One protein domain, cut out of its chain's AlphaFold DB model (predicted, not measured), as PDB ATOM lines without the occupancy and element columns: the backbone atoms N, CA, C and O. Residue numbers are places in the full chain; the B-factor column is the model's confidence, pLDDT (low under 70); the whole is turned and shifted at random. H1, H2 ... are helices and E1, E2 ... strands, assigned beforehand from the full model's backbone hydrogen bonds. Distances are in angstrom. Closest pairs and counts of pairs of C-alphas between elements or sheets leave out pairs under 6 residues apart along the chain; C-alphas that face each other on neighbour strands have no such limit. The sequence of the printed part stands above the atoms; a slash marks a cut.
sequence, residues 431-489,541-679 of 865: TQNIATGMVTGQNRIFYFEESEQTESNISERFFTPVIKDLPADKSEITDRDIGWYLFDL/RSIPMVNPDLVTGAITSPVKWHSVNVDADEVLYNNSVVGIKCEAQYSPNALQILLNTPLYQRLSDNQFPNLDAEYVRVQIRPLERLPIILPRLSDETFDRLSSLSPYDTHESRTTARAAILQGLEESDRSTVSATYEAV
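This is residues 431 to 489 and 541 to 679 of the 865 residues of the protein "N6_Mtase domain-containing protein" of Halorubrum sp. 48-1-W (UniProt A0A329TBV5). An elongated domain of three parts in a row: a four-stranded antiparallel sheet, E1 E7 E5 E6, in the middle, a small lobe of the sheet E2 E4 E3 with H1 and H2 at one end, and helices H4, H6, H7 and H8 at the other. H3 packs between the larger sheet and H6, and short H5 packs over edge strand E1 on the same face as H3. The printed part has 198 residues with eight named helices and seven named strands, in the order E1 H1 E2 H2 E3 E4 E5 E6 E7 H3 H4 H5 H6 H7 H8, and its class is mixed, helices and strands. The whole is compact, with a radius of gyration of the C-alphas of 18.5 A and spans of 63 by 34 by 29 A.

In the larger sheet, E1 is residues 431 to 436, 14.2 A long, starting at C-alpha 431 (182.988, 118.938, 81.554); E7 is 577 to 582, 16.3 A; E5 is 550 to 553; and E6 is 562 to 564. The smaller sheet has E2, 447 to 449, E4, 484 to 487, and E3, 463 to 467, 13.0 A. The helices are H1, 443 to 446; H2, 450 to 456; H3, 588 to 595; H4, 598 to 607, 14.3 A; H5, 620 to 624; H6, 635 to 644, 14.4 A; H7, 650 to 663, 19.8 A; and H8, 666 to 678, 18.4 A, ending at C-alpha 678 (171.547, 137.606, 96.414).

N 435 and O 579 of E1 and E7 are 3.1 A apart, N 552 and O 578 of E5 and E7 2.8 A, and N 551 and O 562 of the hairpin E5 and E6 2.9 A, each within hydrogen-bond range. H3 is on this sheet at a height of 8.5 A, only just over E5, with 3 C-alphas falling on it. H3 touches H6 at a steep tilt of 65 degrees, closest at the C-alphas of Ile 593 and Ser 642, 6.3 A. The helical hairpin H6 and H7 has a shallow tilt of 5 degrees, opposite ways, with the C-alphas of Leu 644 and Ser 652 closest at 5.3 A. H7 touches H8 with residues 661 to 662 alone, C-alphas of Leu 661 and Arg 669 closest at 5.3 A, and H4 with residues 653 to 657 alone, about perpendicular at 84 degrees, C-alphas of Arg 653 and Pro 598 closest at 6.1 A. In the smaller sheet, N 448 and O 485 of E2 and E4 are 2.8 A apart, and N 466 and O 484 of the hairpin E3 and E4 2.8 A, within hydrogen-bond range. E2, H2 and E3 form a split strand-helix-strand unit, two strands running the same way with E4 between them, and its crossover is right-handed. H2 lies over E2 at a height of 7.9 A, and H1 only grazes this sheet. Every O i to N i+4 pair is within hydrogen-bond range in H2, H3, H4, H5 and H7, against 5 of 6 in H6 and 8 of 9 in H8; H1 is too short for such a pair.

The C-alphas of Asn 457 and Glu 666, the two farthest apart, are 64.0 A apart. Residues 490 to 540 are not printed, and C-alphas 489 and 541 are 12.3 A apart across the cut. The links E3 to E4, E6 to E7 and H4 to H5 are long; residues 466 to 467 of E3 pair with 572 to 573, parallel. The mean pLDDT of the printed part is 88.6, and residues 472 to 473, 609 to 614 and 650 are under 70.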
ATOM      1  N   THR A 431     183.278 119.142  82.978       95.56
ATOM      2  CA  THR A 431     182.988 118.938  81.554       95.56
ATOM      3  C   THR A 431     184.265 118.739  80.744       95.56
ATOM      4  O   THR A 431     185.320 119.268  81.061       95.56
ATOM      5  N   GLN A 432     184.174 117.952  79.676       95.00
ATOM      6  CA  GLN A 432     185.262 117.778  78.710       95.00
ATOM      7  C   GLN A 432     185.339 118.954  77.744       95.00
ATOM      8  O   GLN A 432     186.414 119.319  77.272       95.00
ATOM      9  N   ASN A 433     184.174 119.490  77.380       94.50
ATOM     10  CA  ASN A 433     184.052 120.544  76.388       94.50
ATOM     11  C   ASN A 433     182.731 121.300  76.569       94.50
ATOM     12  O   ASN A 433     181.680 120.688  76.778       94.50
ATOM     13  N   ILE A 434     182.789 122.620  76.404       95.75
ATOM     14  CA  ILE A 434     181.629 123.504  76.296       95.75
ATOM     15  C   ILE A 434     181.813 124.317  75.021       95.75
ATOM     16  O   ILE A 434     182.777 125.069  74.882       95.75
ATOM     17  N   ALA A 435     180.893 124.179  74.073       95.12
ATOM     18  CA  ALA A 435     181.051 124.804  72.767       95.12
ATOM     19  C   ALA A 435     179.712 125.178  72.129       95.12
ATOM     20  O   ALA A 435     178.663 124.613  72.431       95.12
ATOM     21  N   THR A 436     179.747 126.144  71.214       93.19
ATOM     22  CA  THR A 436     178.650 126.370  70.264       93.19
ATOM     23  C   THR A 436     178.624 125.249  69.234       93.19
ATOM     24  O   THR A 436     179.644 124.609  69.014       93.19
ATOM     25  N   GLY A 437     177.518 125.052  68.528       90.88
ATOM     26  CA  GLY A 437     177.488 124.150  67.383       90.88
ATOM     27  C   GLY A 437     178.335 124.625  66.192       90.88
ATOM     28  O   GLY A 437     179.037 125.641  66.217       90.88
ATOM     29  N   MET A 438     178.261 123.845  65.122       92.44
ATOM     30  CA  MET A 438     178.980 124.015  63.869       92.44
ATOM     31  C   MET A 438     178.631 125.317  63.143       92.44
ATOM     32  O   MET A 438     177.473 125.719  63.039       92.44
ATOM     33  N   VAL A 439     179.649 125.907  62.515       89.19
ATOM     34  CA  VAL A 439     179.523 127.023  61.574       89.19
ATOM     35  C   VAL A 439     179.892 126.521  60.182       89.19
ATOM     36  O   VAL A 439     181.033 126.127  59.954       89.19
ATOM     37  N   THR A 440     178.954 126.571  59.234       83.19
ATOM     38  CA  THR A 440     179.211 126.146  57.842       83.19
ATOM     39  C   THR A 440     179.820 127.270  56.998       83.19
ATOM     40  O   THR A 440     180.675 127.023  56.159       83.19
ATOM     41  N   GLY A 441     179.410 128.522  57.237       76.25
ATOM     42  CA  GLY A 441     179.735 129.681  56.393       76.25
ATOM     43  C   GLY A 441     178.782 129.874  55.204       76.25
ATOM     44  O   GLY A 441     178.635 131.002  54.740       76.25
ATOM     45  N   GLN A 442     178.081 128.818  54.774       78.25
ATOM     46  CA  GLN A 442     177.116 128.821  53.667       78.25
ATOM     47  C   GLN A 442     175.940 127.869  53.949       78.25
ATOM     48  O   GLN A 442     175.797 126.811  53.338       78.25
ATOM     49  N   ASN A 443     175.064 128.260  54.880       81.25
ATOM     50  CA  ASN A 443     173.980 127.402  55.381       81.25
ATOM     51  C   ASN A 443     173.086 126.807  54.276       81.25
ATOM     52  O   ASN A 443     172.678 125.661  54.395       81.25
ATOM     53  N   ARG A 444     172.788 127.556  53.208       82.38
ATOM     54  CA  ARG A 444     171.871 127.110  52.137       82.38
ATOM     55  C   ARG A 444     172.381 125.936  51.303       82.38
ATOM     56  O   ARG A 444     171.599 125.352  50.574       82.38
ATOM     57  N   ILE A 445     173.681 125.675  51.337       85.25
ATOM     58  CA  ILE A 445     174.323 124.685  50.462       85.25
ATOM     59  C   ILE A 445     174.723 123.456  51.263       85.25
ATOM     60  O   ILE A 445     174.704 122.339  50.773       85.25
ATOM     61  N   PHE A 446     175.094 123.666  52.517       88.38
ATOM     62  CA  PHE A 446     175.490 122.575  53.386       88.38
ATOM     63  C   PHE A 446     174.294 121.850  54.012       88.38
ATOM     64  O   PHE A 446     174.412 120.666  54.297       88.38
ATOM     65  N   TYR A 447     173.162 122.524  54.240       91.81
ATOM     66  CA  TYR A 447     172.003 121.908  54.888       91.81
ATOM     67  C   TYR A 447     170.967 121.403  53.892       91.81
ATOM     68  O   TYR A 447     170.596 122.133  52.978       91.81
ATOM     69  N   PHE A 448     170.464 120.203  54.166       93.88
ATOM     70  CA  PHE A 448     169.382 119.542  53.452       93.88
ATOM     71  C   PHE A 448     168.276 119.172  54.439       93.88
ATOM     72  O   PHE A 448     168.554 118.637  55.516       93.88
ATOM     73  N   GLU A 449     167.028 119.442  54.082       92.62
ATOM     74  CA  GLU A 449     165.873 118.787  54.702       92.62
ATOM     75  C   GLU A 449     165.799 117.311  54.261       92.62
ATOM     76  O   GLU A 449     166.392 116.914  53.256       92.62
ATOM     77  N   GLU A 450     165.046 116.478  54.983       89.00
ATOM     78  CA  GLU A 450     164.879 115.046  54.660       89.00
ATOM     79  C   GLU A 450     164.350 114.813  53.225       89.00
ATOM     80  O   GLU A 450     164.779 113.900  52.509       89.00
ATOM     81  N   SER A 451     163.444 115.680  52.762       90.81
ATOM     82  CA  SER A 451     162.935 115.672  51.386       90.81
ATOM     83  C   SER A 451     164.029 116.006  50.369       90.81
ATOM     84  O   SER A 451     164.194 115.280  49.389       90.81
ATOM     85  N   GLU A 452     164.813 117.057  50.616       92.00
ATOM     86  CA  GLU A 452     165.905 117.497  49.742       92.00
ATOM     87  C   GLU A 452     167.012 116.441  49.654       92.00
ATOM     88  O   GLU A 452     167.538 116.183  48.569       92.00
ATOM     89  N   GLN A 453     167.335 115.789  50.773       91.88
ATOM     90  CA  GLN A 453     168.276 114.670  50.820       91.88
ATOM     91  C   GLN A 453     167.817 113.552  49.876       91.88
ATOM     92  O   GLN A 453     168.587 113.104  49.022       91.88
ATOM     93  N   THR A 454     166.542 113.166  49.967       87.81
ATOM     94  CA  THR A 454     165.941 112.117  49.131       87.81
ATOM     95  C   THR A 454     165.924 112.506  47.647       87.81
ATOM     96  O   THR A 454     166.195 111.678  46.777       87.81
ATOM     97  N   GLU A 455     165.630 113.771  47.334       92.06
ATOM     98  CA  GLU A 455     165.565 114.282  45.959       92.06
ATOM     99  C   GLU A 455     166.949 114.479  45.315       92.06
ATOM    100  O   GLU A 455     167.074 114.413  44.087       92.06
ATOM    101  N   SER A 456     167.998 114.672  46.122       90.06
ATOM    102  CA  SER A 456     169.362 114.952  45.651       90.06
ATOM    103  C   SER A 456     170.026 113.788  44.901       90.06
ATOM    104  O   SER A 456     170.931 114.014  44.098       90.06
ATOM    105  N   ASN A 457     169.578 112.546  45.130       91.56
ATOM    106  CA  ASN A 457     170.235 111.304  44.688       91.56
ATOM    107  C   ASN A 457     171.694 111.136  45.166       91.56
ATOM    108  O   ASN A 457     172.404 110.274  44.645       91.56
ATOM    109  N   ILE A 458     172.143 111.935  46.136       94.94
ATOM    110  CA  ILE A 458     173.437 111.778  46.802       94.94
ATOM    111  C   ILE A 458     173.318 110.636  47.818       94.94
ATOM    112  O   ILE A 458     172.308 110.502  48.506       94.94
ATOM    113  N   SER A 459     174.344 109.795  47.922       93.69
ATOM    114  CA  SER A 459     174.386 108.699  48.886       93.69
ATOM    115  C   SER A 459     174.272 109.201  50.328       93.69
ATOM    116  O   SER A 459     175.006 110.097  50.741       93.69
ATOM    117  N   GLU A 460     173.418 108.538  51.116       90.75
ATOM    118  CA  GLU A 460     173.183 108.813  52.546       90.75
ATOM    119  C   GLU A 460     174.467 108.878  53.388       90.75
ATOM    120  O   GLU A 460     174.511 109.610  54.367       90.75
ATOM    121  N   ARG A 461     175.543 108.184  52.989       91.38
ATOM    122  CA  ARG A 461     176.832 108.206  53.704       91.38
ATOM    123  C   ARG A 461     177.514 109.581  53.743       91.38
ATOM    124  O   ARG A 461     178.421 109.769  54.537       91.38
ATOM    125  N   PHE A 462     177.152 110.491  52.837       94.75
ATOM    126  CA  PHE A 462     177.671 111.864  52.812       94.75
ATOM    127  C   PHE A 462     176.737 112.833  53.532       94.75
ATOM    128  O   PHE A 462     176.805 114.041  53.312       94.75
ATOM    129  N   PHE A 463     175.824 112.305  54.345       95.19
ATOM    130  CA  PHE A 463     174.911 113.094  55.141       95.19
ATOM    131  C   PHE A 463     175.069 112.768  56.616       95.19
ATOM    132  O   PHE A 463     174.898 111.627  57.038       95.19
ATOM    133  N   THR A 464     175.332 113.802  57.407       95.12
ATOM    134  CA  THR A 464     175.387 113.699  58.865       95.12
ATOM    135  C   THR A 464     174.159 114.384  59.467       95.12
ATOM    136  O   THR A 464     173.876 115.527  59.099       95.12
ATOM    137  N   PRO A 465     173.409 113.734  60.374       94.81
ATOM    138  CA  PRO A 465     172.280 114.341  61.076       94.81
ATOM    139  C   PRO A 465     172.624 115.657  61.782       94.81
ATOM    140  O   PRO A 465     173.693 115.798  62.379       94.81
ATOM    141  N   VAL A 466     171.695 116.617  61.756       94.12
ATOM    142  CA  VAL A 466     171.857 117.933  62.382       94.12
ATOM    143  C   VAL A 466     170.633 118.322  63.205       94.12
ATOM    144  O   VAL A 466     169.513 118.378  62.697       94.12
ATOM    145  N   ILE A 467     170.873 118.744  64.446       91.81
ATOM    146  CA  ILE A 467     169.904 119.486  65.253       91.81
ATOM    147  C   ILE A 467     170.123 120.989  65.041       91.81
ATOM    148  O   ILE A 467     171.165 121.553  65.393       91.81
ATOM    149  N   LYS A 468     169.136 121.642  64.425       86.12
ATOM    150  CA  LYS A 468     169.144 123.090  64.153       86.12
ATOM    151  C   LYS A 468     168.393 123.895  65.202       86.12
ATOM    152  O   LYS A 468     168.886 124.933  65.640       86.12
ATOM    153  N   ASP A 469     167.235 123.385  65.594       82.31
ATOM    154  CA  ASP A 469     166.303 124.051  66.487       82.31
ATOM    155  C   ASP A 469     166.027 123.141  67.678       82.31
ATOM    156  O   ASP A 469     165.904 121.923  67.531       82.31
ATOM    157  N   LEU A 470     165.950 123.736  68.866       86.38
ATOM    158  CA  LEU A 470     165.623 123.005  70.080       86.38
ATOM    159  C   LEU A 470     164.116 123.098  70.356       86.38
ATOM    160  O   LEU A 470     163.536 124.179  70.240       86.38
ATOM    161  N   PRO A 471     163.462 121.990  70.737       79.56
ATOM    162  CA  PRO A 471     162.060 121.990  71.121       79.56
ATOM    163  C   PRO A 471     161.860 122.741  72.445       79.56
ATOM    164  O   PRO A 471     162.501 122.419  73.444       79.56
ATOM    165  N   ALA A 472     160.909 123.677  72.489       68.38
ATOM    166  CA  ALA A 472     160.606 124.446  73.702       68.38
ATOM    167  C   ALA A 472     160.091 123.558  74.861       68.38
ATOM    168  O   ALA A 472     160.508 123.686  76.020       68.38
ATOM    169  N   ASP A 473     159.235 122.585  74.541       69.38
ATOM    170  CA  ASP A 473     158.431 121.876  75.547       69.38
ATOM    171  C   ASP A 473     159.047 120.559  76.041       69.38
ATOM    172  O   ASP A 473     158.552 119.955  76.992       69.38
ATOM    173  N   LYS A 474     160.137 120.084  75.424       77.69
ATOM    174  CA  LYS A 474     160.754 118.794  75.780       77.69
ATOM    175  C   LYS A 474     161.937 118.976  76.726       77.69
ATOM    176  O   LYS A 474     162.601 120.005  76.713       77.69
ATOM    177  N   SER A 475     162.222 117.966  77.541       80.25
ATOM    178  CA  SER A 475     163.433 117.898  78.375       80.25
ATOM    179  C   SER A 475     164.583 117.136  77.709       80.25
ATOM    180  O   SER A 475     165.709 117.217  78.184       80.25
ATOM    181  N   GLU A 476     164.309 116.409  76.630       90.56
ATOM    182  CA  GLU A 476     165.241 115.485  75.979       90.56
ATOM    183  C   GLU A 476     165.150 115.639  74.454       90.56
ATOM    184  O   GLU A 476     164.055 115.825  73.911       90.56
ATOM    185  N   ILE A 477     166.306 115.577  73.793       92.69
ATOM    186  CA  ILE A 477     166.490 115.546  72.342       92.69
ATOM    187  C   ILE A 477     166.697 114.097  71.916       92.69
ATOM    188  O   ILE A 477     167.558 113.408  72.464       92.69
ATOM    189  N   THR A 478     165.930 113.660  70.924       92.19
ATOM    190  CA  THR A 478     165.919 112.285  70.406       92.19
ATOM    191  C   THR A 478     166.092 112.269  68.889       92.19
ATOM    192  O   THR A 478     166.017 113.318  68.249       92.19
ATOM    193  N   ASP A 479     166.220 111.089  68.275       88.69
ATOM    194  CA  ASP A 479     166.303 110.961  66.808       88.69
ATOM    195  C   ASP A 479     165.121 111.608  66.067       88.69
ATOM    196  O   ASP A 479     165.241 112.025  64.921       88.69
ATOM    197  N   ARG A 480     163.961 111.744  66.724       88.00
ATOM    198  CA  ARG A 480     162.767 112.383  66.141       88.00
ATOM    199  C   ARG A 480     162.902 113.891  65.968       88.00
ATOM    200  O   ARG A 480     162.063 114.493  65.306       88.00
ATOM    201  N   ASP A 481     163.884 114.492  66.626       89.50
ATOM    202  CA  ASP A 481     164.159 115.923  66.553       89.50
ATOM    203  C   ASP A 481     165.179 116.238  65.436       89.50
ATOM    204  O   ASP A 481     165.432 117.406  65.136       89.50
ATOM    205  N   ILE A 482     165.722 115.210  64.768       89.06
ATOM    206  CA  ILE A 482     166.527 115.348  63.552       89.06
ATOM    207  C   ILE A 482     165.592 115.692  62.389       89.06
ATOM    208  O   ILE A 482     164.887 114.838  61.860       89.06
ATOM    209  N   GLY A 483     165.598 116.961  61.981       87.00
ATOM    210  CA  GLY A 483     164.890 117.434  60.784       87.00
ATOM    211  C   GLY A 483     165.810 117.817  59.624       87.00
ATOM    212  O   GLY A 483     165.331 118.170  58.549       87.00
ATOM    213  N   TRP A 484     167.124 117.796  59.846       92.88
ATOM    214  CA  TRP A 484     168.110 118.343  58.924       92.88
ATOM    215  C   TRP A 484     169.334 117.449  58.828       92.88
ATOM    216  O   TRP A 484     169.723 116.794  59.793       92.88
ATOM    217  N   TYR A 485     169.985 117.510  57.674       94.56
ATOM    218  CA  TYR A 485     171.213 116.795  57.379       94.56
ATOM    219  C   TYR A 485     172.249 117.761  56.816       94.56
ATOM    220  O   TYR A 485     171.928 118.702  56.088       94.56
ATOM    221  N   LEU A 486     173.503 117.549  57.186       94.81
ATOM    222  CA  LEU A 486     174.647 118.240  56.623       94.81
ATOM    223  C   LEU A 486     175.202 117.404  55.474       94.81
ATOM    224  O   LEU A 486     175.520 116.242  55.700       94.81
ATOM    225  N   PHE A 487     175.400 117.995  54.297       94.69
ATOM    226  CA  PHE A 487     176.276 117.409  53.286       94.69
ATOM    227  C   PHE A 487     177.728 117.459  53.781       94.69
ATOM    228  O   PHE A 487     178.334 118.532  53.853       94.69
ATOM    229  N   ASP A 488     178.249 116.303  54.176       93.25
ATOM    230  CA  ASP A 488     179.488 116.159  54.924       93.25
ATOM    231  C   ASP A 488     180.503 115.297  54.172       93.25
ATOM    232  O   ASP A 488     180.266 114.132  53.852       93.25
ATOM    233  N   LEU A 489     181.658 115.897  53.891       94.06
ATOM    234  CA  LEU A 489     182.765 115.264  53.185       94.06
ATOM    235  C   LEU A 489     184.000 115.078  54.074       94.06
ATOM    236  O   LEU A 489     185.053 114.728  53.549       94.06
ATOM    237  N   ARG A 541     183.114 125.377  57.967       84.19
ATOM    238  CA  ARG A 541     184.125 126.282  58.531       84.19
ATOM    239  C   ARG A 541     184.638 125.869  59.914       84.19
ATOM    240  O   ARG A 541     185.814 126.084  60.202       84.19
ATOM    241  N   SER A 542     183.791 125.327  60.783       87.38
ATOM    242  CA  SER A 542     184.223 124.773  62.072       87.38
ATOM    243  C   SER A 542     183.171 123.853  62.670       87.38
ATOM    244  O   SER A 542     182.001 124.229  62.707       87.38
ATOM    245  N   ILE A 543     183.606 122.727  63.234       89.12
ATOM    246  CA  ILE A 543     182.772 121.789  63.997       89.12
ATOM    247  C   ILE A 543     183.429 121.597  65.366       89.12
ATOM    248  O   ILE A 543     184.250 120.702  65.540       89.12
ATOM    249  N   PRO A 544     183.174 122.499  66.321       88.06
ATOM    250  CA  PRO A 544     183.827 122.456  67.630       88.06
ATOM    251  C   PRO A 544     183.233 121.389  68.567       88.06
ATOM    252  O   PRO A 544     183.783 121.158  69.643       88.06
ATOM    253  N   MET A 545     182.108 120.768  68.197       89.69
ATOM    254  CA  MET A 545     181.401 119.812  69.039       89.69
ATOM    255  C   MET A 545     180.576 118.828  68.220       89.69
ATOM    256  O   MET A 545     179.940 119.206  67.235       89.69
ATOM    257  N   VAL A 546     180.578 117.588  68.695       90.44
ATOM    258  CA  VAL A 546     179.867 116.434  68.152       90.44
ATOM    259  C   VAL A 546     179.304 115.655  69.340       90.44
ATOM    260  O   VAL A 546     180.002 115.531  70.348       90.44
ATOM    261  N   ASN A 547     178.067 115.160  69.246       92.06
ATOM    262  CA  ASN A 547     177.418 114.358  70.297       92.06
ATOM    263  C   ASN A 547     177.570 114.935  71.730       92.06
ATOM    264  O   ASN A 547     178.083 114.240  72.621       92.06
ATOM    265  N   PRO A 548     177.184 116.206  71.972       95.00
ATOM    266  CA  PRO A 548     177.101 116.750  73.323       95.00
ATOM    267  C   PRO A 548     176.136 115.921  74.170       95.00
ATOM    268  O   PRO A 548     175.201 115.329  73.642       95.00
ATOM    269  N   ASP A 549     176.340 115.907  75.484       96.69
ATOM    270  CA  ASP A 549     175.413 115.238  76.400       96.69
ATOM    271  C   ASP A 549     174.232 116.146  76.757       96.69
ATOM    272  O   ASP A 549     173.119 115.660  76.955       96.69
ATOM    273  N   LEU A 550     174.470 117.464  76.826       96.88
ATOM    274  CA  LEU A 550     173.457 118.481  77.111       96.88
ATOM    275  C   LEU A 550     173.499 119.607  76.080       96.88
ATOM    276  O   LEU A 550     174.579 119.981  75.621       96.88
ATOM    277  N   VAL A 551     172.346 120.204  75.775       96.38
ATOM    278  CA  VAL A 551     172.239 121.350  74.856       96.38
ATOM    279  C   VAL A 551     171.260 122.420  75.332       96.38
ATOM    280  O   VAL A 551     170.287 122.127  76.021       96.38
ATOM    281  N   THR A 552     171.509 123.668  74.938       94.50
ATOM    282  CA  THR A 552     170.621 124.825  75.114       94.50
ATOM    283  C   THR A 552     170.744 125.779  73.921       94.50
ATOM    284  O   THR A 552     171.672 125.670  73.117       94.50
ATOM    285  N   GLY A 553     169.809 126.715  73.764       92.19
ATOM    286  CA  GLY A 553     169.876 127.703  72.689       92.19
ATOM    287  C   GLY A 553     170.977 128.734  72.953       92.19
ATOM    288  O   GLY A 553     171.143 129.212  74.070       92.19
ATOM    289  N   ALA A 554     171.721 129.123  71.920       89.50
ATOM    290  CA  ALA A 554     172.710 130.202  72.001       89.50
ATOM    291  C   ALA A 554     172.055 131.575  72.243       89.50
ATOM    292  O   ALA A 554     172.678 132.475  72.812       89.50
ATOM    293  N   ILE A 555     170.807 131.722  71.794       88.12
ATOM    294  CA  ILE A 555     169.898 132.828  72.090       88.12
ATOM    295  C   ILE A 555     168.605 132.174  72.567       88.12
ATOM    296  O   ILE A 555     167.971 131.451  71.799       88.12
ATOM    297  N   THR A 556     168.263 132.334  73.841       85.19
ATOM    298  CA  THR A 556     167.156 131.586  74.447       85.19
ATOM    299  C   THR A 556     166.612 132.294  75.678       85.19
ATOM    300  O   THR A 556     167.261 133.191  76.212       85.19
ATOM    301  N   SER A 557     165.419 131.890  76.103       78.38
ATOM    302  CA  SER A 557     164.850 132.218  77.401       78.38
ATOM    303  C   SER A 557     163.627 131.346  77.690       78.38
ATOM    304  O   SER A 557     162.754 131.229  76.824       78.38
ATOM    305  N   PRO A 558     163.544 130.729  78.879       78.81
ATOM    306  CA  PRO A 558     164.614 130.625  79.878       78.81
ATOM    307  C   PRO A 558     165.815 129.809  79.354       78.81
ATOM    308  O   PRO A 558     165.703 129.106  78.349       78.81
ATOM    309  N   VAL A 559     166.971 129.864  80.032       87.94
ATOM    310  CA  VAL A 559     168.159 129.050  79.681       87.94
ATOM    311  C   VAL A 559     167.956 127.596  80.114       87.94
ATOM    312  O   VAL A 559     168.524 127.118  81.097       87.94
ATOM    313  N   LYS A 560     167.114 126.873  79.375       89.94
ATOM    314  CA  LYS A 560     166.772 125.474  79.643       89.94
ATOM    315  C   LYS A 560     167.790 124.528  79.006       89.94
ATOM    316  O   LYS A 560     168.105 124.645  77.822       89.94
ATOM    317  N   TRP A 561     168.285 123.574  79.789       94.00
ATOM    318  CA  TRP A 561     169.197 122.526  79.335       94.00
ATOM    319  C   TRP A 561     168.446 121.228  79.037       94.00
ATOM    320  O   TRP A 561     167.728 120.689  79.887       94.00
ATOM    321  N   HIS A 562     168.645 120.702  77.833       94.31
ATOM    322  CA  HIS A 562     168.052 119.461  77.347       94.31
ATOM    323  C   HIS A 562     169.096 118.349  77.351       94.31
ATOM    324  O   HIS A 562     170.238 118.592  76.961       94.31
ATOM    325  N   SER A 563     168.714 117.141  77.760       94.19
ATOM    326  CA  SER A 563     169.548 115.955  77.585       94.19
ATOM    327  C   SER A 563     169.540 115.521  76.127       94.19
ATOM    328  O   SER A 563     168.556 115.723  75.415       94.19
ATOM    329  N   VAL A 564     170.633 114.920  75.680       94.12
ATOM    330  CA  VAL A 564     170.754 114.348  74.341       94.12
ATOM    331  C   VAL A 564     170.768 112.830  74.454       94.12
ATOM    332  O   VAL A 564     171.625 112.258  75.124       94.12
ATOM    333  N   ASN A 565     169.814 112.186  73.791       92.19
ATOM    334  CA  ASN A 565     169.672 110.739  73.736       92.19
ATOM    335  C   ASN A 565     169.289 110.339  72.309       92.19
ATOM    336  O   ASN A 565     168.120 110.123  71.983       92.19
ATOM    337  N   VAL A 566     170.292 110.368  71.441       88.62
ATOM    338  CA  VAL A 566     170.164 110.121  70.007       88.62
ATOM    339  C   VAL A 566     170.967 108.864  69.699       88.62
ATOM    340  O   VAL A 566     172.126 108.776  70.105       88.62
ATOM    341  N   ASP A 567     170.347 107.892  69.030       85.31
ATOM    342  CA  ASP A 567     170.963 106.587  68.757       85.31
ATOM    343  C   ASP A 567     171.965 106.643  67.584       85.31
ATOM    344  O   ASP A 567     172.712 105.688  67.359       85.31
ATOM    345  N   ALA A 568     171.986 107.740  66.819       81.56
ATOM    346  CA  ALA A 568     172.925 107.950  65.719       81.56
ATOM    347  C   ALA A 568     174.387 108.073  66.195       81.56
ATOM    348  O   ALA A 568     174.687 108.768  67.165       81.56
ATOM    349  N   ASP A 569     175.308 107.448  65.449       83.44
ATOM    350  CA  ASP A 569     176.744 107.426  65.769       83.44
ATOM    351  C   ASP A 569     177.357 108.839  65.831       83.44
ATOM    352  O   ASP A 569     178.185 109.126  66.697       83.44
ATOM    353  N   GLU A 570     176.932 109.738  64.939       91.12
ATOM    354  CA  GLU A 570     177.353 111.138  64.903       91.12
ATOM    355  C   GLU A 570     176.174 112.074  64.606       91.12
ATOM    356  O   GLU A 570     175.475 111.936  63.603       91.12
ATOM    357  N   VAL A 571     175.991 113.067  65.477       93.06
ATOM    358  CA  VAL A 571     174.992 114.129  65.371       93.06
ATOM    359  C   VAL A 571     175.674 115.472  65.574       93.06
ATOM    360  O   VAL A 571     176.381 115.715  66.562       93.06
ATOM    361  N   LEU A 572     175.426 116.374  64.632       94.62
ATOM    362  CA  LEU A 572     175.933 117.735  64.651       94.62
ATOM    363  C   LEU A 572     174.865 118.712  65.132       94.62
ATOM    364  O   LEU A 572     173.664 118.467  65.064       94.62
ATOM    365  N   TYR A 573     175.317 119.876  65.583       93.69
ATOM    366  CA  TYR A 573     174.449 120.934  66.087       93.69
ATOM    367  C   TYR A 573     174.746 122.224  65.341       93.69
ATOM    368  O   TYR A 573     175.899 122.497  65.015       93.69
ATOM    369  N   ASN A 574     173.726 123.022  65.051       91.75
ATOM    370  CA  ASN A 574     173.907 124.338  64.442       91.75
ATOM    371  C   ASN A 574     174.533 125.334  65.440       91.75
ATOM    372  O   ASN A 574     174.420 125.174  66.653       91.75
ATOM    373  N   ASN A 575     175.180 126.394  64.951       88.94
ATOM    374  CA  ASN A 575     175.723 127.467  65.789       88.94
ATOM    375  C   ASN A 575     174.668 128.262  66.589       88.94
ATOM    376  O   ASN A 575     175.049 129.095  67.412       88.94
ATOM    377  N   SER A 576     173.375 128.025  66.355       89.88
ATOM    378  CA  SER A 576     172.252 128.435  67.209       89.88
ATOM    379  C   SER A 576     172.174 127.667  68.532       89.88
ATOM    380  O   SER A 576     171.397 128.056  69.398       89.88
ATOM    381  N   VAL A 577     172.960 126.604  68.712       93.19
ATOM    382  CA  VAL A 577     172.967 125.744  69.899       93.19
ATOM    383  C   VAL A 577     174.299 125.871  70.636       93.19
ATOM    384  O   VAL A 577     175.361 125.986  70.022       93.19
ATOM    385  N   VAL A 578     174.244 125.835  71.964       95.12
ATOM    386  CA  VAL A 578     175.383 125.637  72.865       95.12
ATOM    387  C   VAL A 578     175.218 124.277  73.520       95.12
ATOM    388  O   VAL A 578     174.108 123.880  73.860       95.12
ATOM    389  N   GLY A 579     176.310 123.554  73.706       96.12
ATOM    390  CA  GLY A 579     176.271 122.222  74.285       96.12
ATOM    391  C   GLY A 579     177.457 121.935  75.179       96.12
ATOM    392  O   GLY A 579     178.469 122.641  75.172       96.12
ATOM    393  N   ILE A 580     177.260 120.902  75.984       97.62
ATOM    394  CA  ILE A 580     178.165 120.454  77.027       97.62
ATOM    395  C   ILE A 580     178.414 118.966  76.823       97.62
ATOM    396  O   ILE A 580     177.469 118.177  76.738       97.62
ATOM    397  N   LYS A 581     179.689 118.583  76.804       96.31
ATOM    398  CA  LYS A 581     180.119 117.197  76.977       96.31
ATOM    399  C   LYS A 581     180.622 117.019  78.404       96.31
ATOM    400  O   LYS A 581     181.563 117.697  78.806       96.31
ATOM    401  N   CYS A 582     179.988 116.152  79.177       95.56
ATOM    402  CA  CYS A 582     180.338 115.894  80.569       95.56
ATOM    403  C   CYS A 582     181.612 115.049  80.659       95.56
ATOM    404  O   CYS A 582     181.880 114.209  79.800       95.56
ATOM    405  N   GLU A 583     182.386 115.233  81.729       93.56
ATOM    406  CA  GLU A 583     183.431 114.264  82.063       93.56
ATOM    407  C   GLU A 583     182.822 112.918  82.452       93.56
ATOM    408  O   GLU A 583     181.773 112.857  83.092       93.56
ATOM    409  N   ALA A 584     183.510 111.822  82.117       90.06
ATOM    410  CA  ALA A 584     182.970 110.462  82.242       90.06
ATOM    411  C   ALA A 584     182.545 110.077  83.676       90.06
ATOM    412  O   ALA A 584     181.754 109.157  83.871       90.06
ATOM    413  N   GLN A 585     183.096 110.758  84.681       90.75
ATOM    414  CA  GLN A 585     182.800 110.549  86.099       90.75
ATOM    415  C   GLN A 585     181.550 111.290  86.600       90.75
ATOM    416  O   GLN A 585     181.078 110.987  87.696       90.75
ATOM    417  N   TYR A 586     181.017 112.249  85.836       91.62
ATOM    418  CA  TYR A 586     179.826 113.013  86.200       91.62
ATOM    419  C   TYR A 586     178.622 112.564  85.374       91.62
ATOM    420  O   TYR A 586     178.721 112.315  84.177       91.62
ATOM    421  N   SER A 587     177.462 112.464  86.025       92.31
ATOM    422  CA  SER A 587     176.210 112.087  85.367       92.31
ATOM    423  C   SER A 587     175.644 113.269  84.570       92.31
ATOM    424  O   SER A 587     175.301 114.284  85.193       92.31
ATOM    425  N   PRO A 588     175.460 113.148  83.238       94.25
ATOM    426  CA  PRO A 588     174.819 114.196  82.448       94.25
ATOM    427  C   PRO A 588     173.412 114.524  82.943       94.25
ATOM    428  O   PRO A 588     173.049 115.691  83.030       94.25
ATOM    429  N   ASN A 589     172.647 113.508  83.356       93.56
ATOM    430  CA  ASN A 589     171.300 113.697  83.890       93.56
ATOM    431  C   ASN A 589     171.314 114.504  85.201       93.56
ATOM    432  O   ASN A 589     170.523 115.426  85.373       93.56
ATOM    433  N   ALA A 590     172.243 114.212  86.118       94.25
ATOM    434  CA  ALA A 590     172.355 114.972  87.364       94.25
ATOM    435  C   ALA A 590     172.770 116.432  87.102       94.25
ATOM    436  O   ALA A 590     172.204 117.349  87.700       94.25
ATOM    437  N   LEU A 591     173.702 116.658  86.167       95.94
ATOM    438  CA  LEU A 591     174.095 118.005  85.753       95.94
ATOM    439  C   LEU A 591     172.928 118.757  85.095       95.94
ATOM    440  O   LEU A 591     172.677 119.905  85.448       95.94
ATOM    441  N   GLN A 592     172.169 118.106  84.210       95.50
ATOM    442  CA  GLN A 592     170.966 118.677  83.601       95.50
ATOM    443  C   GLN A 592     169.949 119.112  84.661       95.50
ATOM    444  O   GLN A 592     169.457 120.241  84.632       95.50
ATOM    445  N   ILE A 593     169.640 118.212  85.602       95.06
ATOM    446  CA  ILE A 593     168.699 118.470  86.693       95.06
ATOM    447  C   ILE A 593     169.161 119.688  87.488       95.06
ATOM    448  O   ILE A 593     168.331 120.551  87.766       95.06
ATOM    449  N   LEU A 594     170.459 119.771  87.813       95.75
ATOM    450  CA  LEU A 594     171.052 120.866  88.580       95.75
ATOM    451  C   LEU A 594     170.984 122.208  87.840       95.75
ATOM    452  O   LEU A 594     170.502 123.186  88.411       95.75
ATOM    453  N   LEU A 595     171.428 122.258  86.580       95.38
ATOM    454  CA  LEU A 595     171.454 123.486  85.771       95.38
ATOM    455  C   LEU A 595     170.049 124.057  85.522       95.38
ATOM    456  O   LEU A 595     169.882 125.268  85.379       95.38
ATOM    457  N   ASN A 596     169.027 123.201  85.527       93.62
ATOM    458  CA  ASN A 596     167.631 123.616  85.404       93.62
ATOM    459  C   ASN A 596     166.981 124.016  86.741       93.62
ATOM    460  O   ASN A 596     165.847 124.487  86.737       93.62
ATOM    461  N   THR A 597     167.654 123.849  87.886       93.25
ATOM    462  CA  THR A 597     167.099 124.286  89.181       93.25
ATOM    463  C   THR A 597     166.954 125.811  89.249       93.25
ATOM    464  O   THR A 597     167.703 126.538  88.591       93.25
ATOM    465  N   PRO A 598     166.072 126.336  90.123       88.44
ATOM    466  CA  PRO A 598     165.880 127.781  90.264       88.44
ATOM    467  C   PRO A 598     167.156 128.567  90.589       88.44
ATOM    468  O   PRO A 598     167.266 129.718  90.188       88.44
ATOM    469  N   LEU A 599     168.120 127.961  91.297       90.81
ATOM    470  CA  LEU A 599     169.400 128.605  91.606       90.81
ATOM    471  C   LEU A 599     170.182 128.920  90.332       90.81
ATOM    472  O   LEU A 599     170.608 130.049  90.123       90.81
ATOM    473  N   TYR A 600     170.358 127.909  89.482       93.06
ATOM    474  CA  TYR A 600     171.177 128.004  88.278       93.06
ATOM    475  C   TYR A 600     170.488 128.770  87.151       93.06
ATOM    476  O   TYR A 600     171.173 129.432  86.370       93.06
ATOM    477  N   GLN A 601     169.153 128.760  87.113       88.50
ATOM    478  CA  GLN A 601     168.386 129.668  86.259       88.50
ATOM    479  C   GLN A 601     168.624 131.126  86.673       88.50
ATOM    480  O   GLN A 601     169.106 131.908  85.864       88.50
ATOM    481  N   ARG A 602     168.461 131.465  87.961       85.25
ATOM    482  CA  ARG A 602     168.725 132.828  88.459       85.25
ATOM    483  C   ARG A 602     170.186 133.260  88.272       85.25
ATOM    484  O   ARG A 602     170.443 134.411  87.935       85.25
ATOM    485  N   LEU A 603     171.159 132.366  88.468       88.62
ATOM    486  CA  LEU A 603     172.570 132.657  88.166       88.62
ATOM    487  C   LEU A 603     172.780 132.930  86.669       88.62
ATOM    488  O   LEU A 603     173.540 133.830  86.314       88.62
ATOM    489  N   SER A 604     172.083 132.192  85.800       87.44
ATOM    490  CA  SER A 604     172.108 132.413  84.350       87.44
ATOM    491  C   SER A 604     171.537 133.779  83.969       87.44
ATOM    492  O   SER A 604     172.171 134.505  83.205       87.44
ATOM    493  N   ASP A 605     170.418 134.168  84.576       78.25
ATOM    494  CA  ASP A 605     169.773 135.465  84.342       78.25
ATOM    495  C   ASP A 605     170.641 136.648  84.806       78.25
ATOM    496  O   ASP A 605     170.533 137.747  84.276       78.25
ATOM    497  N   ASN A 606     171.516 136.445  85.799       77.19
ATOM    498  CA  ASN A 606     172.427 137.484  86.294       77.19
ATOM    499  C   ASN A 606     173.771 137.543  85.550       77.19
ATOM    500  O   ASN A 606     174.457 138.562  85.621       77.19
ATOM    501  N   GLN A 607     174.185 136.469  84.867       80.25
ATOM    502  CA  GLN A 607     175.489 136.410  84.189       80.25
ATOM    503  C   GLN A 607     175.423 136.719  82.689       80.25
ATOM    504  O   GLN A 607     176.442 137.102  82.107       80.25
ATOM    505  N   PHE A 608     174.278 136.487  82.037       81.31
ATOM    506  CA  PHE A 608     174.158 136.659  80.594       81.31
ATOM    507  C   PHE A 608     173.556 138.014  80.238       81.31
ATOM    508  O   PHE A 608     172.549 138.405  80.819       81.31
ATOM    509  N   PRO A 609     174.128 138.719  79.249       67.12
ATOM    510  CA  PRO A 609     173.527 139.949  78.770       67.12
ATOM    511  C   PRO A 609     172.213 139.643  78.044       67.12
ATOM    512  O   PRO A 609     172.149 138.726  77.211       67.12
ATOM    513  N   ASN A 610     171.202 140.466  78.316       62.72
ATOM    514  CA  ASN A 610     169.968 140.501  77.542       62.72
ATOM    515  C   ASN A 610     170.277 140.980  76.114       62.72
ATOM    516  O   ASN A 610     171.044 141.923  75.915       62.72
ATOM    517  N   LEU A 611     169.722 140.293  75.116       58.88
ATOM    518  CA  LEU A 611     169.723 140.738  73.716       58.88
ATOM    519  C   LEU A 611     168.449 141.511  73.376       58.88
ATOM    520  O   LEU A 611     168.505 142.432  72.571       58.88
ATOM    521  N   ASP A 612     167.329 141.082  73.956       50.53
ATOM    522  CA  ASP A 612     166.004 141.698  73.875       50.53
ATOM    523  C   ASP A 612     165.204 141.333  75.140       50.53
ATOM    524  O   ASP A 612     165.684 140.515  75.929       50.53
ATOM    525  N   ALA A 613     164.021 141.922  75.360       50.03
ATOM    526  CA  ALA A 613     163.187 141.782  76.570       50.03
ATOM    527  C   ALA A 613     162.964 140.346  77.004       50.03
ATOM    528  O   ALA A 613     162.739 140.056  78.177       50.03
ATOM    529  N   GLU A 614     163.003 139.447  76.034       59.81
ATOM    530  CA  GLU A 614     162.707 138.054  76.253       59.81
ATOM    531  C   GLU A 614     163.963 137.199  76.246       59.81
ATOM    532  O   GLU A 614     163.950 136.219  76.960       59.81
ATOM    533  N   TYR A 615     165.031 137.529  75.507       71.81
ATOM    534  CA  TYR A 615     166.107 136.580  75.186       71.81
ATOM    535  C   TYR A 615     167.469 136.981  75.749       71.81
ATOM    536  O   TYR A 615     167.940 138.103  75.551       71.81
ATOM    537  N   VAL A 616     168.178 136.006  76.321       80.50
ATOM    538  CA  VAL A 616     169.585 136.151  76.712       80.50
ATOM    539  C   VAL A 616     170.513 135.527  75.680       80.50
ATOM    540  O   VAL A 616     170.163 134.561  74.990       80.50
ATOM    541  N   ARG A 617     171.742 136.045  75.595       85.25
ATOM    542  CA  ARG A 617     172.816 135.386  74.842       85.25
ATOM    543  C   ARG A 617     173.649 134.501  75.752       85.25
ATOM    544  O   ARG A 617     174.454 135.002  76.537       85.25
ATOM    545  N   VAL A 618     173.564 133.193  75.551       89.81
ATOM    546  CA  VAL A 618     174.387 132.229  76.282       89.81
ATOM    547  C   VAL A 618     175.840 132.344  75.816       89.81
ATOM    548  O   VAL A 618     176.174 132.111  74.652       89.81
ATOM    549  N   GLN A 619     176.728 132.739  76.730       87.62
ATOM    550  CA  GLN A 619     178.157 132.901  76.461       87.62
ATOM    551  C   GLN A 619     178.966 131.770  77.106       87.62
ATOM    552  O   GLN A 619     178.818 131.498  78.294       87.62
ATOM    553  N   ILE A 620     179.882 131.163  76.341       91.31
ATOM    554  CA  ILE A 620     180.703 130.029  76.806       91.31
ATOM    555  C   ILE A 620     181.587 130.411  78.004       91.31
ATOM    556  O   ILE A 620     181.615 129.694  78.992       91.31
ATOM    557  N   ARG A 621     182.294 131.550  77.961       88.50
ATOM    558  CA  ARG A 621     183.263 131.894  79.023       88.50
ATOM    559  C   ARG A 621     182.631 132.111  80.408       88.50
ATOM    560  O   ARG A 621     183.212 131.643  81.381       88.50
ATOM    561  N   PRO A 622     181.497 132.826  80.545       88.56
ATOM    562  CA  PRO A 622     180.759 132.843  81.806       88.56
ATOM    563  C   PRO A 622     180.302 131.444  82.238       88.56
ATOM    564  O   PRO A 622     180.527 131.085  83.389       88.56
ATOM    565  N   LEU A 623     179.775 130.624  81.313       92.12
ATOM    566  CA  LEU A 623     179.378 129.239  81.606       92.12
ATOM    567  C   LEU A 623     180.526 128.403  82.171       92.12
ATOM    568  O   LEU A 623     180.359 127.800  83.221       92.12
ATOM    569  N   GLU A 624     181.693 128.396  81.522       92.88
ATOM    570  CA  GLU A 624     182.895 127.666  81.963       92.88
ATOM    571  C   GLU A 624     183.261 127.963  83.426       92.88
ATOM    572  O   GLU A 624     183.750 127.089  84.142       92.88
ATOM    573  N   ARG A 625     183.012 129.198  83.879       90.94
ATOM    574  CA  ARG A 625     183.364 129.697  85.217       90.94
ATOM    575  C   ARG A 625     182.238 129.578  86.238       90.94
ATOM    576  O   ARG A 625     182.444 129.968  87.384       90.94
ATOM    577  N   LEU A 626     181.081 129.050  85.850       93.56
ATOM    578  CA  LEU A 626     179.936 128.868  86.734       93.56
ATOM    579  C   LEU A 626     180.263 127.813  87.807       93.56
ATOM    580  O   LEU A 626     180.563 126.678  87.437       93.56
ATOM    581  N   PRO A 627     180.215 128.133  89.113       94.88
ATOM    582  CA  PRO A 627     180.479 127.164  90.175       94.88
ATOM    583  C   PRO A 627     179.409 126.069  90.233       94.88
ATOM    584  O   PRO A 627     178.209 126.349  90.214       94.88
ATOM    585  N   ILE A 628     179.830 124.812  90.350       95.69
ATOM    586  CA  ILE A 628     178.969 123.633  90.312       95.69
ATOM    587  C   ILE A 628     178.966 122.909  91.663       95.69
ATOM    588  O   ILE A 628     179.955 122.307  92.082       95.69
ATOM    589  N   ILE A 629     177.804 122.890  92.324       95.25
ATOM    590  CA  ILE A 629     177.603 122.181  93.600       95.25
ATOM    591  C   ILE A 629     177.319 120.679  93.427       95.25
ATOM    592  O   ILE A 629     177.113 119.982  94.418       95.25
ATOM    593  N   LEU A 630     177.325 120.166  92.189       93.94
ATOM    594  CA  LEU A 630     177.046 118.763  91.836       93.94
ATOM    595  C   LEU A 630     177.742 117.750  92.766       93.94
ATOM    596  O   LEU A 630     177.046 116.878  93.281       93.94
ATOM    597  N   PRO A 631     179.055 117.856  93.074       91.38
ATOM    598  CA  PRO A 631     179.734 116.852  93.900       91.38
ATOM    599  C   PRO A 631     179.382 116.919  95.392       91.38
ATOM    600  O   PRO A 631     179.828 116.069  96.160       91.38
ATOM    601  N   ARG A 632     178.648 117.953  95.823       92.88
ATOM    602  CA  ARG A 632     178.232 118.168  97.218       92.88
ATOM    603  C   ARG A 632     176.853 117.589  97.517       92.88
ATOM    604  O   ARG A 632     176.463 117.540  98.678       92.88
ATOM    605  N   LEU A 633     176.115 117.174  96.491       94.06
ATOM    606  CA  LEU A 633     174.759 116.654  96.615       94.06
ATOM    607  C   LEU A 633     174.747 115.129  96.471       94.06
ATOM    608  O   LEU A 633     175.506 114.554  95.696       94.06
ATOM    609  N   SER A 634     173.867 114.478  97.232       92.75
ATOM    610  CA  SER A 634     173.687 113.023  97.193       92.75
ATOM    611  C   SER A 634     172.730 112.582  96.080       92.75
ATOM    612  O   SER A 634     171.871 113.361  95.658       92.75
ATOM    613  N   ASP A 635     172.801 111.311  95.677       92.38
ATOM    614  CA  ASP A 635     171.848 110.715  94.727       92.38
ATOM    615  C   ASP A 635     170.392 110.845  95.213       92.38
ATOM    616  O   ASP A 635     169.510 111.171  94.428       92.38
ATOM    617  N   GLU A 636     170.137 110.712  96.523       94.56
ATOM    618  CA  GLU A 636     168.799 110.912  97.109       94.56
ATOM    619  C   GLU A 636     168.290 112.347  96.891       94.56
ATOM    620  O   GLU A 636     167.104 112.577  96.631       94.56
ATOM    621  N   THR A 637     169.185 113.334  96.970       95.44
ATOM    622  CA  THR A 637     168.844 114.723  96.660       95.44
ATOM    623  C   THR A 637     168.488 114.873  95.182       95.44
ATOM    624  O   THR A 637     167.497 115.533  94.868       95.44
ATOM    625  N   PHE A 638     169.235 114.230  94.282       95.12
ATOM    626  CA  PHE A 638     168.944 114.256  92.848       95.12
ATOM    627  C   PHE A 638     167.655 113.528  92.476       95.12
ATOM    628  O   PHE A 638     166.909 114.047  91.652       95.12
ATOM    629  N   ASP A 639     167.329 112.410  93.119       93.75
ATOM    630  CA  ASP A 639     166.052 111.716  92.922       93.75
ATOM    631  C   ASP A 639     164.872 112.623  93.298       93.75
ATOM    632  O   ASP A 639     163.887 112.739  92.559       93.75
ATOM    633  N   ARG A 640     164.993 113.343  94.425       95.25
ATOM    634  CA  ARG A 640     164.001 114.347  94.835       95.25
ATOM    635  C   ARG A 640     163.897 115.470  93.808       95.25
ATOM    636  O   ARG A 640     162.787 115.802  93.406       95.25
ATOM    637  N   LEU A 641     165.019 116.033  93.365       95.25
ATOM    638  CA  LEU A 641     165.042 117.107  92.368       95.25
ATOM    639  C   LEU A 641     164.451 116.659  91.022       95.25
ATOM    640  O   LEU A 641     163.615 117.359  90.457       95.25
ATOM    641  N   SER A 642     164.793 115.458  90.559       92.38
ATOM    642  CA  SER A 642     164.253 114.871  89.331       92.38
ATOM    643  C   SER A 642     162.732 114.748  89.377       92.38
ATOM    644  O   SER A 642     162.078 114.987  88.367       92.38
ATOM    645  N   SER A 643     162.157 114.402  90.537       92.38
ATOM    646  CA  SER A 643     160.702 114.272  90.707       92.38
ATOM    647  C   SER A 643     159.940 115.602  90.637       92.38
ATOM    648  O   SER A 643     158.723 115.603  90.468       92.38
ATOM    649  N   LEU A 644     160.653 116.725  90.768       91.00
ATOM    650  CA  LEU A 644     160.106 118.082  90.720       91.00
ATOM    651  C   LEU A 644     160.281 118.742  89.346       91.00
ATOM    652  O   LEU A 644     159.739 119.821  89.132       91.00
ATOM    653  N   SER A 645     161.046 118.125  88.443       84.62
ATOM    654  CA  SER A 645     161.291 118.640  87.097       84.62
ATOM    655  C   SER A 645     160.091 118.357  86.172       84.62
ATOM    656  O   SER A 645     159.558 117.245  86.206       84.62
ATOM    657  N   PRO A 646     159.674 119.307  85.312       82.94
ATOM    658  CA  PRO A 646     160.229 120.651  85.157       82.94
ATOM    659  C   PRO A 646     159.802 121.594  86.294       82.94
ATOM    660  O   PRO A 646     158.682 121.517  86.801       82.94
ATOM    661  N   TYR A 647     160.691 122.517  86.679       83.69
ATOM    662  CA  TYR A 647     160.477 123.459  87.789       83.69
ATOM    663  C   TYR A 647     159.581 124.647  87.399       83.69
ATOM    664  O   TYR A 647     159.876 125.809  87.695       83.69
ATOM    665  N   ASP A 648     158.484 124.366  86.705       73.00
ATOM    666  CA  ASP A 648     157.618 125.379  86.101       73.00
ATOM    667  C   ASP A 648     156.614 125.943  87.111       73.00
ATOM    668  O   ASP A 648     156.082 127.035  86.932       73.00
ATOM    669  N   THR A 649     156.380 125.227  88.214       73.69
ATOM    670  CA  THR A 649     155.454 125.652  89.269       73.69
ATOM    671  C   THR A 649     156.197 126.231  90.461       73.69
ATOM    672  O   THR A 649     157.270 125.759  90.834       73.69
ATOM    673  N   HIS A 650     155.592 127.195  91.148       67.69
ATOM    674  CA  HIS A 650     156.153 127.721  92.388       67.69
ATOM    675  C   HIS A 650     156.468 126.623  93.423       67.69
ATOM    676  O   HIS A 650     157.572 126.568  93.952       67.69
ATOM    677  N   GLU A 651     155.528 125.699  93.656       74.44
ATOM    678  CA  GLU A 651     155.706 124.588  94.602       74.44
ATOM    679  C   GLU A 651     156.943 123.745  94.264       74.44
ATOM    680  O   GLU A 651     157.744 123.445  95.152       74.44
ATOM    681  N   SER A 652     157.146 123.425  92.981       83.88
ATOM    682  CA  SER A 652     158.341 122.703  92.535       83.88
ATOM    683  C   SER A 652     159.629 123.490  92.788       83.88
ATOM    684  O   SER A 652     160.616 122.910  93.239       83.88
ATOM    685  N   ARG A 653     159.618 124.818  92.597       83.88
ATOM    686  CA  ARG A 653     160.782 125.691  92.813       83.88
ATOM    687  C   ARG A 653     161.152 125.798  94.295       83.88
ATOM    688  O   ARG A 653     162.313 125.590  94.648       83.88
ATOM    689  N   THR A 654     160.181 126.060  95.171       78.81
ATOM    690  CA  THR A 654     160.400 126.163  96.625       78.81
ATOM    691  C   THR A 654     160.822 124.819  97.215       78.81
ATOM    692  O   THR A 654     161.745 124.751  98.030       78.81
ATOM    693  N   THR A 655     160.213 123.722  96.752       86.12
ATOM    694  CA  THR A 655     160.594 122.371  97.187       86.12
ATOM    695  C   THR A 655     161.995 122.001  96.699       86.12
ATOM    696  O   THR A 655     162.750 121.386  97.453       86.12
ATOM    697  N   ALA A 656     162.388 122.418  95.489       91.62
ATOM    698  CA  ALA A 656     163.741 122.217  94.972       91.62
ATOM    699  C   ALA A 656     164.789 122.982  95.794       91.62
ATOM    700  O   ALA A 656     165.798 122.395  96.187       91.62
ATOM    701  N   ARG A 657     164.520 124.250  96.139       92.06
ATOM    702  CA  ARG A 657     165.360 125.038  97.060       92.06
ATOM    703  C   ARG A 657     165.534 124.313  98.397       92.06
ATOM    704  O   ARG A 657     166.659 124.113  98.849       92.06
ATOM    705  N   ALA A 658     164.435 123.864  99.007       89.94
ATOM    706  CA  ALA A 658     164.486 123.126 100.268       89.94
ATOM    707  C   ALA A 658     165.269 121.806 100.144       89.94
ATOM    708  O   ALA A 658     166.044 121.476 101.039       89.94
ATOM    709  N   ALA A 659     165.099 121.067  99.044       93.81
ATOM    710  CA  ALA A 659     165.819 119.822  98.791       93.81
ATOM    711  C   ALA A 659     167.335 120.045  98.670       93.81
ATOM    712  O   ALA A 659     168.093 119.302  99.292       93.81
ATOM    713  N   ILE A 660     167.770 121.087  97.950       95.25
ATOM    714  CA  ILE A 660     169.190 121.463  97.836       95.25
ATOM    715  C   ILE A 660     169.755 121.826  99.210       95.25
ATOM    716  O   ILE A 660     170.733 121.227  99.643       95.25
ATOM    717  N   LEU A 661     169.121 122.752  99.935       93.75
ATOM    718  CA  LEU A 661     169.636 123.223 101.226       93.75
ATOM    719  C   LEU A 661     169.695 122.106 102.282       93.75
ATOM    720  O   LEU A 661     170.635 122.054 103.074       93.75
ATOM    721  N   GLN A 662     168.718 121.195 102.290       93.75
ATOM    722  CA  GLN A 662     168.720 120.019 103.171       93.75
ATOM    723  C   GLN A 662     169.794 118.993 102.790       93.75
ATOM    724  O   GLN A 662     170.284 118.290 103.668       93.75
ATOM    725  N   GLY A 663     170.132 118.897 101.500       92.31
ATOM    726  CA  GLY A 663     171.142 117.975 100.979       92.31
ATOM    727  C   GLY A 663     172.587 118.417 101.218       92.31
ATOM    728  O   GLY A 663     173.491 117.614 101.014       92.31
ATOM    729  N   LEU A 664     172.808 119.662 101.652       94.12
ATOM    730  CA  LEU A 664     174.131 120.243 101.882       94.12
ATOM    731  C   LEU A 664     174.548 120.201 103.360       94.12
ATOM    732  O   LEU A 664     173.722 120.316 104.279       94.12
ATOM    733  N   GLU A 665     175.862 120.106 103.581       91.38
ATOM    734  CA  GLU A 665     176.489 120.337 104.887       91.38
ATOM    735  C   GLU A 665     176.318 121.800 105.336       91.38
ATOM    736  O   GLU A 665     176.038 122.682 104.530       91.38
ATOM    737  N   GLU A 666     176.483 122.080 106.632       86.00
ATOM    738  CA  GLU A 666     176.174 123.398 107.213       86.00
ATOM    739  C   GLU A 666     176.953 124.559 106.564       86.00
ATOM    740  O   GLU A 666     176.376 125.614 106.298       86.00
ATOM    741  N   SER A 667     178.243 124.361 106.262       84.69
ATOM    742  CA  SER A 667     179.086 125.377 105.611       84.69
ATOM    743  C   SER A 667     178.597 125.728 104.203       84.69
ATOM    744  O   SER A 667     178.529 126.904 103.832       84.69
ATOM    745  N   ASP A 668     178.208 124.710 103.438       90.88
ATOM    746  CA  ASP A 668     177.766 124.860 102.052       90.88
ATOM    747  C   ASP A 668     176.323 125.383 102.016       90.88
ATOM    748  O   ASP A 668     175.981 126.236 101.197       90.88
ATOM    749  N   ARG A 669     175.480 124.957 102.968       92.50
ATOM    750  CA  ARG A 669     174.094 125.421 103.114       92.50
ATOM    751  C   ARG A 669     174.023 126.929 103.320       92.50
ATOM    752  O   ARG A 669     173.222 127.575 102.653       92.50
ATOM    753  N   SER A 670     174.850 127.489 104.206       87.88
ATOM    754  CA  SER A 670     174.894 128.941 104.431       87.88
ATOM    755  C   SER A 670     175.257 129.694 103.148       87.88
ATOM    756  O   SER A 670     174.623 130.689 102.811       87.88
ATOM    757  N   THR A 671     176.253 129.192 102.416       91.00
ATOM    758  CA  THR A 671     176.761 129.793 101.176       91.00
ATOM    759  C   THR A 671     175.714 129.772 100.063       91.00
ATOM    760  O   THR A 671     175.411 130.798  99.453       91.00
ATOM    761  N   VAL A 672     175.110 128.608  99.827       91.50
ATOM    762  CA  VAL A 672     174.076 128.435  98.802       91.50
ATOM    763  C   VAL A 672     172.808 129.206  99.170       91.50
ATOM    764  O   VAL A 672     172.194 129.809  98.294       91.50
ATOM    765  N   SER A 673     172.438 129.257 100.454       88.75
ATOM    766  CA  SER A 673     171.307 130.065 100.920       88.75
ATOM    767  C   SER A 673     171.534 131.555 100.678       88.75
ATOM    768  O   SER A 673     170.655 132.198 100.119       88.75
ATOM    769  N   ALA A 674     172.702 132.095 101.044       84.81
ATOM    770  CA  ALA A 674     173.038 133.495 100.778       84.81
ATOM    771  C   ALA A 674     173.017 133.805  99.274       84.81
ATOM    772  O   ALA A 674     172.504 134.836  98.856       84.81
ATOM    773  N   THR A 675     173.483 132.863  98.448       89.75
ATOM    774  CA  THR A 675     173.441 133.027  96.990       89.75
ATOM    775  C   THR A 675     172.005 133.080  96.470       89.75
ATOM    776  O   THR A 675     171.701 133.932  95.645       89.75
ATOM    777  N   TYR A 676     171.102 132.223  96.967       86.75
ATOM    778  CA  TYR A 676     169.680 132.266  96.603       86.75
ATOM    779  C   TYR A 676     169.029 133.625  96.871       86.75
ATOM    780  O   TYR A 676     168.203 134.047  96.059       86.75
ATOM    781  N   GLU A 677     169.380 134.257  97.995       81.12
ATOM    782  CA  GLU A 677     168.900 135.594  98.357       81.12
ATOM    783  C   GLU A 677     169.512 136.657  97.441       81.12
ATOM    784  O   GLU A 677     168.770 137.422  96.838       81.12
ATOM    785  N   ALA A 678     170.835 136.631  97.242       81.06
ATOM    786  CA  ALA A 678     171.547 137.606  96.414       81.06
ATOM    787  C   ALA A 678     171.085 137.613  94.947       81.06
ATOM    788  O   ALA A 678     171.056 138.657  94.304       81.06
ATOM    789  N   VAL A 679     170.702 136.452  94.401       80.44
ATOM    790  CA  VAL A 679     170.182 136.341  93.025       80.44
ATOM    791  C   VAL A 679     168.649 136.317  92.948       80.44
ATOM    792  O   VAL A 679     168.095 135.949  91.908       80.44
TER     793      VAL A 679